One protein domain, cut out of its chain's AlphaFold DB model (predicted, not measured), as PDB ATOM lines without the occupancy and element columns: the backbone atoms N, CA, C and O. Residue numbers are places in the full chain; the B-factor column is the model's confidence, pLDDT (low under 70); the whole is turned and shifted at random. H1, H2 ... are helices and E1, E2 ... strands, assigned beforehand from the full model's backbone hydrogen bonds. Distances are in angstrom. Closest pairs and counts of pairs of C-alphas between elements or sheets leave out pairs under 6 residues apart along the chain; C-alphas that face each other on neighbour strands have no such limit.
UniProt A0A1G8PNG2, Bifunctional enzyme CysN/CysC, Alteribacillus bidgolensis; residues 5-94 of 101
ATOM      1  N   CYS A   5     124.089 165.923 165.726       66.12
ATOM      2  CA  CYS A   5     123.363 164.696 166.038       66.12
ATOM      3  C   CYS A   5     121.949 164.851 165.477       66.12
ATOM      4  O   CYS A   5     121.366 165.929 165.587       66.12
ATOM      5  N   GLY A   6     121.408 163.800 164.865       66.19
ATOM      6  CA  GLY A   6     120.081 163.826 164.251       66.19
ATOM      7  C   GLY A   6     119.283 162.565 164.553       66.19
ATOM      8  O   GLY A   6     119.851 161.512 164.843       66.19
ATOM      9  N   VAL A   7     117.960 162.682 164.474       68.94
ATOM     10  CA  VAL A   7     117.022 161.559 164.560       68.94
ATOM     11  C   VAL A   7     116.534 161.252 163.148       68.94
ATOM     12  O   VAL A   7     116.093 162.148 162.433       68.94
ATOM     13  N   ILE A   8     116.626 159.990 162.729       64.38
ATOM     14  CA  ILE A   8     116.000 159.540 161.483       64.38
ATOM     15  C   ILE A   8     114.546 159.203 161.807       64.38
ATOM     16  O   ILE A   8     114.269 158.168 162.407       64.38
ATOM     17  N   GLU A   9     113.626 160.080 161.419       63.88
ATOM     18  CA  GLU A   9     112.189 159.866 161.644       63.88
ATOM     19  C   GLU A   9     111.546 158.975 160.571       63.88
ATOM     20  O   GLU A   9     110.539 158.325 160.832       63.88
ATOM     21  N   HIS A  10     112.134 158.910 159.371       55.44
ATOM     22  CA  HIS A  10     111.557 158.212 158.222       55.44
ATOM     23  C   HIS A  10     112.596 157.366 157.475       55.44
ATOM     24  O   HIS A  10     113.726 157.788 157.235       55.44
ATOM     25  N   SER A  11     112.190 156.158 157.075       60.38
ATOM     26  CA  SER A  11     112.997 155.232 156.275       60.38
ATOM     27  C   SER A  11     113.026 155.648 154.798       60.38
ATOM     28  O   SER A  11     111.979 155.879 154.189       60.38
ATOM     29  N   LEU A  12     114.221 155.684 154.196       62.84
ATOM     30  CA  LEU A  12     114.390 155.779 152.745       62.84
ATOM     31  C   LEU A  12     113.957 154.444 152.111       62.84
ATOM     32  O   LEU A  12     114.717 153.476 152.092       62.84
ATOM     33  N   ARG A  13     112.726 154.374 151.591       56.12
ATOM     34  CA  ARG A  13     112.216 153.193 150.871       56.12
ATOM     35  C   ARG A  13     112.977 153.009 149.555       56.12
ATOM     36  O   ARG A  13     112.662 153.659 148.565       56.12
ATOM     37  N   ARG A  14     113.966 152.112 149.538       59.44
ATOM     38  CA  ARG A  14     114.754 151.776 148.334       59.44
ATOM     39  C   ARG A  14     114.555 150.349 147.811       59.44
ATOM     40  O   ARG A  14     115.201 149.973 146.843       59.44
ATOM     41  N   SER A  15     113.657 149.560 148.399       59.16
ATOM     42  CA  SER A  15     113.496 148.144 148.043       59.16
ATOM     43  C   SER A  15     112.040 147.834 147.704       59.16
ATOM     44  O   SER A  15     111.182 147.841 148.582       59.16
ATOM     45  N   THR A  16     111.755 147.567 146.430       60.41
ATOM     46  CA  THR A  16     110.404 147.249 145.930       60.41
ATOM     47  C   THR A  16     110.014 145.782 146.118       60.41
ATOM     48  O   THR A  16     108.851 145.443 145.930       60.41
ATOM     49  N   ASN A  17     110.955 144.915 146.517       57.72
ATOM     50  CA  ASN A  17     110.726 143.471 146.611       57.72
ATOM     51  C   ASN A  17     111.368 142.816 147.848       57.72
ATOM     52  O   ASN A  17     111.905 141.714 147.781       57.72
ATOM     53  N   VAL A  18     111.346 143.511 148.987       65.06
ATOM     54  CA  VAL A  18     111.776 142.951 150.275       65.06
ATOM     55  C   VAL A  18     110.541 142.807 151.148       65.06
ATOM     56  O   VAL A  18     109.945 143.801 151.562       65.06
ATOM     57  N   LYS A  19     110.139 141.562 151.410       64.88
ATOM     58  CA  LYS A  19     109.159 141.272 152.454       64.88
ATOM     59  C   LYS A  19     109.893 141.214 153.783       64.88
ATOM     60  O   LYS A  19     110.909 140.533 153.898       64.88
ATOM     61  N   TRP A  20     109.383 141.936 154.775       72.12
ATOM     62  CA  TRP A  20     109.828 141.752 156.148       72.12
ATOM     63  C   TRP A  20     109.543 140.308 156.549       72.12
ATOM     64  O   TRP A  20     108.403 139.857 156.467       72.12
ATOM     65  N   GLN A  21     110.588 139.577 156.927       77.38
ATOM     66  CA  GLN A  21     110.421 138.275 157.547       77.38
ATOM     67  C   GLN A  21     109.955 138.507 158.982       77.38
ATOM     68  O   GLN A  21     110.648 139.166 159.761       77.38
ATOM     69  N   GLU A  22     108.791 137.971 159.330       78.12
ATOM     70  CA  GLU A  22     108.364 137.920 160.723       78.12
ATOM     71  C   GLU A  22     109.237 136.908 161.467       78.12
ATOM     72  O   GLU A  22     109.438 135.778 161.023       78.12
ATOM     73  N   THR A  23     109.815 137.349 162.579       86.56
ATOM     74  CA  THR A  23     110.659 136.522 163.442       86.56
ATOM     75  C   THR A  23     110.042 136.489 164.826       86.56
ATOM     76  O   THR A  23     109.709 137.553 165.352       86.56
ATOM     77  N   ASP A  24     109.992 135.312 165.448       90.81
ATOM     78  CA  ASP A  24     109.401 135.133 166.783       90.81
ATOM     79  C   ASP A  24     110.096 135.987 167.856       90.81
ATOM     80  O   ASP A  24     109.490 136.411 168.836       90.81
ATOM     81  N   ILE A  25     111.382 136.296 167.653       91.88
ATOM     82  CA  ILE A  25     112.154 137.167 168.538       91.88
ATOM     83  C   ILE A  25     112.048 138.614 168.056       91.88
ATOM     84  O   ILE A  25     112.813 139.074 167.200       91.88
ATOM     85  N   THR A  26     111.116 139.354 168.650       91.38
ATOM     86  CA  THR A  26     110.824 140.749 168.305       91.38
ATOM     87  C   THR A  26     111.777 141.747 168.977       91.38
ATOM     88  O   THR A  26     112.636 141.404 169.799       91.38
ATOM     89  N   LYS A  27     111.657 143.025 168.602       89.81
ATOM     90  CA  LYS A  27     112.368 144.139 169.249       89.81
ATOM     91  C   LYS A  27     111.970 144.287 170.723       89.81
ATOM     92  O   LYS A  27     112.845 144.524 171.553       89.81
ATOM     93  N   ASP A  28     110.690 144.106 171.036       93.38
ATOM     94  CA  ASP A  28     110.154 144.286 172.389       93.38
ATOM     95  C   ASP A  28     110.622 143.181 173.334       93.38
ATOM     96  O   ASP A  28     111.024 143.480 174.456       93.38
ATOM     97  N   ILE A  29     110.694 141.933 172.855       95.50
ATOM     98  CA  ILE A  29     111.259 140.815 173.628       95.50
ATOM     99  C   ILE A  29     112.711 141.121 174.023       95.50
ATOM    100  O   ILE A  29     113.083 140.993 175.190       95.50
ATOM    101  N   ARG A  30     113.536 141.594 173.076       94.88
ATOM    102  CA  ARG A  30     114.934 141.973 173.362       94.88
ATOM    103  C   ARG A  30     115.024 143.163 174.324       94.88
ATOM    104  O   ARG A  30     115.898 143.172 175.187       94.88
ATOM    105  N   ALA A  31     114.137 144.150 174.185       95.88
ATOM    106  CA  ALA A  31     114.082 145.317 175.064       95.88
ATOM    107  C   ALA A  31     113.738 144.924 176.509       95.88
ATOM    108  O   ALA A  31     114.422 145.352 177.439       95.88
ATOM    109  N   GLN A  32     112.732 144.060 176.689       96.50
ATOM    110  CA  GLN A  32     112.338 143.520 177.992       96.50
ATOM    111  C   GLN A  32     113.462 142.701 178.625       96.50
ATOM    112  O   GLN A  32     113.812 142.944 179.777       96.50
ATOM    113  N   GLN A  33     114.090 141.795 177.865       96.62
ATOM    114  CA  GLN A  33     115.200 140.974 178.361       96.62
ATOM    115  C   GLN A  33     116.378 141.819 178.867       96.62
ATOM    116  O   GLN A  33     117.079 141.423 179.797       96.62
ATOM    117  N   LYS A  34     116.617 142.971 178.238       95.31
ATOM    118  CA  LYS A  34     117.715 143.880 178.581       95.31
ATOM    119  C   LYS A  34     117.312 144.976 179.567       95.31
ATOM    120  O   LYS A  34     118.172 145.750 179.967       95.31
ATOM    121  N   GLY A  35     116.029 145.076 179.921       96.69
ATOM    122  CA  GLY A  35     115.509 146.156 180.761       96.69
ATOM    123  C   GLY A  35     115.761 147.560 180.197       96.69
ATOM    124  O   GLY A  35     115.827 148.514 180.965       96.69
ATOM    125  N   GLN A  36     115.930 147.713 178.876       96.62
ATOM    126  CA  GLN A  36     116.277 148.996 178.254       96.62
ATOM    127  C   GLN A  36     115.550 149.210 176.925       96.62
ATOM    128  O   GLN A  36     115.344 148.281 176.141       96.62
ATOM    129  N   LYS A  37     115.214 150.470 176.627       94.88
ATOM    130  CA  LYS A  37     114.668 150.854 175.322       94.88
ATOM    131  C   LYS A  37     115.799 150.891 174.283       94.88
ATOM    132  O   LYS A  37     116.740 151.666 174.455       94.88
ATOM    133  N   PRO A  38     115.722 150.116 173.189       93.06
ATOM    134  CA  PRO A  38     116.724 150.173 172.132       93.06
ATOM    135  C   PRO A  38     116.645 151.510 171.384       93.06
ATOM    136  O   PRO A  38     115.576 151.905 170.903       93.06
ATOM    137  N   ILE A  39     117.791 152.178 171.262       92.94
ATOM    138  CA  ILE A  39     117.973 153.436 170.536       92.94
ATOM    139  C   ILE A  39     119.229 153.364 169.666       92.94
ATOM    140  O   ILE A  39     120.174 152.651 169.996       92.94
ATOM    141  N   THR A  40     119.246 154.139 168.583       93.25
ATOM    142  CA  THR A  40     120.433 154.343 167.747       93.25
ATOM    143  C   THR A  40     120.789 155.821 167.782       93.25
ATOM    144  O   THR A  40     119.979 156.656 167.385       93.25
ATOM    145  N   LEU A  41     121.994 156.140 168.252       90.38
ATOM    146  CA  LEU A  41     122.548 157.491 168.195       90.38
ATOM    147  C   LEU A  41     123.448 157.595 166.965       90.38
ATOM    148  O   LEU A  41     124.430 156.866 166.852       90.38
ATOM    149  N   TRP A  42     123.094 158.480 166.035       90.00
ATOM    150  CA  TRP A  42     123.794 158.618 164.763       90.00
ATOM    151  C   TRP A  42     124.570 159.941 164.715       90.00
ATOM    152  O   TRP A  42     123.997 161.013 164.504       90.00
ATOM    153  N   PHE A  43     125.886 159.863 164.928       89.38
ATOM    154  CA  PHE A  43     126.787 161.018 164.883       89.38
ATOM    155  C   PHE A  43     127.230 161.307 163.445       89.38
ATOM    156  O   PHE A  43     127.830 160.453 162.792       89.38
ATOM    157  N   THR A  44     127.000 162.528 162.957       85.00
ATOM    158  CA  THR A  44     127.415 162.954 161.607       85.00
ATOM    159  C   THR A  44     128.211 164.249 161.650       85.00
ATOM    160  O   THR A  44     128.176 165.011 162.616       85.00
ATOM    161  N   GLY A  45     129.012 164.476 160.608       84.69
ATOM    162  CA  GLY A  45     129.883 165.644 160.517       84.69
ATOM    163  C   GLY A  45     131.194 165.364 159.793       84.69
ATOM    164  O   GLY A  45     131.576 164.210 159.575       84.69
ATOM    165  N   LEU A  46     131.899 166.438 159.449       83.62
ATOM    166  CA  LEU A  46     133.165 166.417 158.708       83.62
ATOM    167  C   LEU A  46     134.256 165.608 159.423       83.62
ATOM    168  O   LEU A  46     134.227 165.441 160.645       83.62
ATOM    169  N   SER A  47     135.240 165.098 158.678       80.50
ATOM    170  CA  SER A  47     136.426 164.487 159.295       80.50
ATOM    171  C   SER A  47     137.094 165.475 160.262       80.50
ATOM    172  O   SER A  47     137.113 166.676 160.007       80.50
ATOM    173  N   GLY A  48     137.559 164.991 161.417       81.88
ATOM    174  CA  GLY A  48     138.130 165.840 162.471       81.88
ATOM    175  C   GLY A  48     137.122 166.640 163.315       81.88
ATOM    176  O   GLY A  48     137.529 167.317 164.251       81.88
ATOM    177  N   SER A  49     135.808 166.541 163.070       86.19
ATOM    178  CA  SER A  49     134.802 167.297 163.840       86.19
ATOM    179  C   SER A  49     134.600 166.831 165.293       86.19
ATOM    180  O   SER A  49     133.851 167.467 166.028       86.19
ATOM    181  N   GLY A  50     135.243 165.733 165.712       87.19
ATOM    182  CA  GLY A  50     135.152 165.200 167.079       87.19
ATOM    183  C   GLY A  50     134.067 164.138 167.313       87.19
ATOM    184  O   GLY A  50     133.733 163.870 168.463       87.19
ATOM    185  N   LYS A  51     133.532 163.502 166.257       90.12
ATOM    186  CA  LYS A  51     132.497 162.448 166.363       90.12
ATOM    187  C   LYS A  51     132.942 161.253 167.207       90.12
ATOM    188  O   LYS A  51     132.267 160.932 168.176       90.12
ATOM    189  N   SER A  52     134.068 160.621 166.861       88.06
ATOM    190  CA  SER A  52     134.536 159.410 167.549       88.06
ATOM    191  C   SER A  52     134.878 159.666 169.025       88.06
ATOM    192  O   SER A  52     134.406 158.900 169.864       88.06
ATOM    193  N   PRO A  53     135.577 160.762 169.400       91.25
ATOM    194  CA  PRO A  53     135.764 161.112 170.811       91.25
ATOM    195  C   PRO A  53     134.448 161.297 171.578       91.25
ATOM    196  O   PRO A  53     134.304 160.760 172.673       91.25
ATOM    197  N   LEU A  54     133.471 162.011 171.005       92.12
ATOM    198  CA  LEU A  54     132.172 162.221 171.649       92.12
ATOM    199  C   LEU A  54     131.393 160.908 171.806       92.12
ATOM    200  O   LEU A  54     130.854 160.643 172.877       92.12
ATOM    201  N   ALA A  55     131.351 160.082 170.761       92.56
ATOM    202  CA  ALA A  55     130.654 158.801 170.782       92.56
ATOM    203  C   ALA A  55     131.259 157.838 171.821       92.56
ATOM    204  O   ALA A  55     130.516 157.190 172.554       92.56
ATOM    205  N   ASN A  56     132.590 157.822 171.947       92.88
ATOM    206  CA  ASN A  56     133.307 157.051 172.964       92.88
ATOM    207  C   ASN A  56     132.962 157.508 174.393       92.88
ATOM    208  O   ASN A  56     132.697 156.684 175.262       92.88
ATOM    209  N   GLU A  57     132.915 158.819 174.655       95.62
ATOM    210  CA  GLU A  57     132.526 159.329 175.979       95.62
ATOM    211  C   GLU A  57     131.054 159.054 176.313       95.62
ATOM    212  O   GLU A  57     130.723 158.749 177.462       95.62
ATOM    213  N   VAL A  58     130.162 159.113 175.319       95.38
ATOM    214  CA  VAL A  58     128.758 158.710 175.489       95.38
ATOM    215  C   VAL A  58     128.659 157.223 175.829       95.38
ATOM    216  O   VAL A  58     127.963 156.870 176.783       95.38
ATOM    217  N   GLU A  59     129.379 156.359 175.110       95.75
ATOM    218  CA  GLU A  59     129.407 154.919 175.380       95.75
ATOM    219  C   GLU A  59     129.918 154.616 176.794       95.75
ATOM    220  O   GLU A  59     129.234 153.925 177.551       95.75
ATOM    221  N   LYS A  60     131.050 155.203 177.203       97.19
ATOM    222  CA  LYS A  60     131.596 155.033 178.561       97.19
ATOM    223  C   LYS A  60     130.572 155.358 179.645       97.19
ATOM    224  O   LYS A  60     130.441 154.607 180.609       97.19
ATOM    225  N   ARG A  61     129.828 156.461 179.497       97.50
ATOM    226  CA  ARG A  61     128.800 156.875 180.471       97.50
ATOM    227  C   ARG A  61     127.616 155.910 180.512       97.50
ATOM    228  O   ARG A  61     127.100 155.622 181.591       97.50
ATOM    229  N   LEU A  62     127.181 155.403 179.361       96.75
ATOM    230  CA  LEU A  62     126.087 154.435 179.289       96.75
ATOM    231  C   LEU A  62     126.486 153.092 179.914       96.75
ATOM    232  O   LEU A  62     125.743 152.564 180.741       96.75
ATOM    233  N   VAL A  63     127.689 152.597 179.618       97.31
ATOM    234  CA  VAL A  63     128.231 151.379 180.241       97.31
ATOM    235  C   VAL A  63     128.377 151.557 181.754       97.31
ATOM    236  O   VAL A  63     127.943 150.697 182.516       97.31
ATOM    237  N   ALA A  64     128.911 152.696 182.209       97.88
ATOM    238  CA  ALA A  64     129.065 152.994 183.637       97.88
ATOM    239  C   ALA A  64     127.726 153.067 184.396       97.88
ATOM    240  O   ALA A  64     127.698 152.890 185.611       97.88
ATOM    241  N   THR A  65     126.618 153.304 183.691       97.06
ATOM    242  CA  THR A  65     125.257 153.317 184.252       97.06
ATOM    243  C   THR A  65     124.499 152.005 184.024       97.06
ATOM    244  O   THR A  65     123.301 151.942 184.284       97.06
ATOM    245  N   GLY A  66     125.180 150.947 183.566       96.38
ATOM    246  CA  GLY A  66     124.619 149.600 183.429       96.38
ATOM    247  C   GLY A  66     123.877 149.329 182.117       96.38
ATOM    248  O   GLY A  66     123.242 148.284 181.989       96.38
ATOM    249  N   HIS A  67     123.953 150.227 181.133       97.31
ATOM    250  CA  HIS A  67     123.302 150.025 179.840       97.31
ATOM    251  C   HIS A  67     124.164 149.177 178.905       97.31
ATOM    252  O   HIS A  67     125.374 149.380 178.784       97.31
ATOM    253  N   HIS A  68     123.527 148.266 178.169       96.31
ATOM    254  CA  HIS A  68     124.183 147.561 177.076       96.31
ATOM    255  C   HIS A  68     124.277 148.468 175.849       96.31
ATOM    256  O   HIS A  68     123.256 148.935 175.334       96.31
ATOM    257  N   THR A  69     125.492 148.676 175.352       95.31
ATOM    258  CA  THR A  69     125.777 149.527 174.194       95.31
ATOM    259  C   THR A  69     126.781 148.869 173.261       95.31
ATOM    260  O   THR A  69     127.451 147.904 173.625       95.31
ATOM    261  N   MET A  70     126.852 149.390 172.040       91.94
ATOM    262  CA  MET A  70     127.861 149.026 171.058       91.94
ATOM    263  C   MET A  70     128.159 150.246 170.190       91.94
ATOM    264  O   MET A  70     127.254 150.772 169.535       91.94
ATOM    265  N   LEU A  71     129.417 150.675 170.157       90.06
ATOM    266  CA  LEU A  71     129.887 151.715 169.253       90.06
ATOM    267  C   LEU A  71     130.265 151.136 167.884       90.06
ATOM    268  O   LEU A  71     131.139 150.280 167.753       90.06
ATOM    269  N   LEU A  72     129.619 151.649 166.837       86.88
ATOM    270  CA  LEU A  72     129.938 151.344 165.443       86.88
ATOM    271  C   LEU A  72     130.665 152.544 164.827       86.88
ATOM    272  O   LEU A  72     130.024 153.489 164.370       86.88
ATOM    273  N   ASP A  73     131.999 152.517 164.832       79.50
ATOM    274  CA  ASP A  73     132.817 153.537 164.165       79.50
ATOM    275  C   ASP A  73     133.125 153.119 162.720       79.50
ATOM    276  O   ASP A  73     133.426 151.954 162.448       79.50
ATOM    277  N   GLY A  74     133.072 154.074 161.793       69.81
ATOM    278  CA  GLY A  74     133.363 153.853 160.381       69.81
ATOM    279  C   GLY A  74     134.747 153.245 160.162       69.81
ATOM    280  O   GLY A  74     134.881 152.382 159.299       69.81
ATOM    281  N   ASP A  75     135.736 153.617 160.974       69.19
ATOM    282  CA  ASP A  75     137.078 153.037 160.897       69.19
ATOM    283  C   ASP A  75     137.076 151.568 161.353       69.19
ATOM    284  O   ASP A  75     137.523 150.689 160.617       69.19
ATOM    285  N   ASN A  76     136.455 151.260 162.497       65.12
ATOM    286  CA  ASN A  76     136.363 149.891 163.028       65.12
ATOM    287  C   ASN A  76     135.547 148.954 162.122       65.12
ATOM    288  O   ASN A  76     135.919 147.799 161.908       65.12
ATOM    289  N   VAL A  77     134.451 149.448 161.542       67.94
ATOM    290  CA  VAL A  77     133.624 148.677 160.605       67.94
ATOM    291  C   VAL A  77     134.362 148.460 159.273       67.94
ATOM    292  O   VAL A  77     134.221 147.388 158.679       67.94
ATOM    293  N   ARG A  78     135.191 149.414 158.814       65.56
ATOM    294  CA  ARG A  78     136.025 149.279 157.599       65.56
ATOM    295  C   ARG A  78     137.131 148.235 157.737       65.56
ATOM    296  O   ARG A  78     137.475 147.617 156.737       65.56
ATOM    297  N   TYR A  79     137.655 147.983 158.935       58.25
ATOM    298  CA  TYR A  79     138.637 146.906 159.126       58.25
ATOM    299  C   TYR A  79     138.025 145.496 159.034       58.25
ATOM    300  O   TYR A  79     138.741 144.545 158.717       58.25
ATOM    301  N   GLY A  80     136.715 145.359 159.269       64.88
ATOM    302  CA  GLY A  80     135.997 144.082 159.246       64.88
ATOM    303  C   GLY A  80     134.943 144.006 158.144       64.88
ATOM    304  O   GLY A  80     135.235 143.660 157.001       64.88
ATOM    305  N   LEU A  81     133.695 144.312 158.509       65.06
ATOM    306  CA  LEU A  81     132.504 144.114 157.676       65.06
ATOM    307  C   LEU A  81     132.555 144.876 156.339       65.06
ATOM    308  O   LEU A  81     132.115 144.356 155.319       65.06
ATOM    309  N   ASN A  82     133.136 146.079 156.334       66.12
ATOM    310  CA  ASN A  82     133.182 146.965 155.168       66.12
ATOM    311  C   ASN A  82     134.560 147.016 154.493       66.12
ATOM    312  O   ASN A  82     134.838 147.951 153.742       66.12
ATOM    313  N   LYS A  83     135.413 146.009 154.712       59.28
ATOM    314  CA  LYS A  83     136.776 145.953 154.152       59.28
ATOM    315  C   LYS A  83     136.830 146.071 152.625       59.28
ATOM    316  O   LYS A  83     137.824 146.533 152.075       59.28
ATOM    317  N   ASN A  84     135.747 145.692 151.946       61.12
ATOM    318  CA  ASN A  84     135.658 145.666 150.487       61.12
ATOM    319  C   ASN A  84     135.001 146.924 149.882       61.12
ATOM    320  O   ASN A  84     134.780 146.965 148.672       61.12
ATOM    321  N   LEU A  85     134.654 147.929 150.696       62.72
ATOM    322  CA  LEU A  85     134.084 149.197 150.230       62.72
ATOM    323  C   LEU A  85     135.184 150.268 150.212       62.72
ATOM    324  O   LEU A  85     135.640 150.728 151.261       62.72
ATOM    325  N   GLY A  86     135.633 150.642 149.012       58.50
ATOM    326  CA  GLY A  86     136.614 151.706 148.808       58.50
ATOM    327  C   GLY A  86     136.022 153.108 149.000       58.50
ATOM    328  O   GLY A  86     134.864 153.286 149.365       58.50
ATOM    329  N   PHE A  87     136.837 154.137 148.758       57.44
ATOM    330  CA  PHE A  87     136.432 155.551 148.840       57.44
ATOM    331  C   PHE A  87     136.077 156.155 147.476       57.44
ATOM    332  O   PHE A  87     136.004 157.374 147.336       57.44
ATOM    333  N   LYS A  88     135.888 155.319 146.449       50.75
ATOM    334  CA  LYS A  88     135.422 155.800 145.146       50.75
ATOM    335  C   LYS A  88     133.975 156.270 145.286       50.75
ATOM    336  O   LYS A  88     133.206 155.687 146.043       50.75
ATOM    337  N   GLU A  89     133.596 157.303 144.542       52.03
ATOM    338  CA  GLU A  89     132.226 157.837 144.533       52.03
ATOM    339  C   GLU A  89     131.193 156.732 144.250       52.03
ATOM    340  O   GLU A  89     130.171 156.642 144.925       52.03
ATOM    341  N   SER A  90     131.554 155.780 143.383       53.19
ATOM    342  CA  SER A  90     130.776 154.575 143.092       53.19
ATOM    343  C   SER A  90     130.621 153.596 144.263       53.19
ATOM    344  O   SER A  90     129.667 152.830 144.252       53.19
ATOM    345  N   ASP A  91     131.509 153.602 145.267       53.25
ATOM    346  CA  ASP A  91     131.424 152.766 146.479       53.25
ATOM    347  C   ASP A  91     130.583 153.419 147.586       53.25
ATOM    348  O   ASP A  91     129.949 152.716 148.375       53.25
ATOM    349  N   LEU A  92     130.526 154.755 147.616       54.88
ATOM    350  CA  LEU A  92     129.616 155.515 148.484       54.88
ATOM    351  C   LEU A  92     128.163 155.445 147.981       54.88
ATOM    352  O   LEU A  92     127.230 155.612 148.769       54.88
ATOM    353  N   SER A  93     127.975 155.156 146.686       45.19
ATOM    354  CA  SER A  93     126.683 155.060 146.003       45.19
ATOM    355  C   SER A  93     126.452 153.715 145.296       45.19
ATOM    356  O   SER A  93     125.886 153.697 144.202       45.19
ATOM    357  N   LYS A  94     126.816 152.566 145.887       41.97
ATOM    358  CA  LYS A  94     126.347 151.255 145.378       41.97
ATOM    359  C   LYS A  94     124.852 151.066 145.658       41.97
ATOM    360  O   LYS A  94     124.426 150.270 146.490       41.97
TER     361      LYS A  94
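This is residues 5 to 94 of the 101 residues of the protein "Bifunctional enzyme CysN/CysC" of Alteribacillus bidgolensis (UniProt A0A1G8PNG2). This is a loose, open model with little regular structure, its few named elements set well apart along a winding chain: the strand E1 lies nearest the middle, the longest helix H2 follows it after a short link, and residues 9 to 26, within a long first stretch with no named element, and residues 87 to 93 stick out. The 90 printed residues hold H1, E1, H2, H3 and H4 in that order, mostly helix, with only 35 residues in named elements. The radius of gyration of the C-alphas is 16.5 A, and the spans are 42 by 39 by 26 A.

Residues 5 to 6 pair antiparallel with residues 42 to 43 of E1, residues 42 to 44, which pairs with no named strand. H1, residues 27 to 34, touches no helix. The closest C-alphas of E1 and H2, residues 51 to 64, are those of Phe 43 and Lys 51, 6.1 A apart. H3, residues 74 to 79, is apart from H2 and from H4, residues 89 to 92. In H1, H2 and H3 every O i to N i+4 pair is within hydrogen-bond range; H4 is too short for one.

H1 begins at C-alpha 27 (112.368, 144.139, 169.249) and is 10.8 A long; H2 is 20.0 A long. H4 ends at C-alpha 92 (129.616, 155.515, 148.484).

The C-alphas of Thr 16 and Ala 64, the two farthest apart, are 42.5 A apart. The printed part has no cut, and its links between named elements are short. Residues 5 to 19 and 74 to 94 have pLDDT under 70.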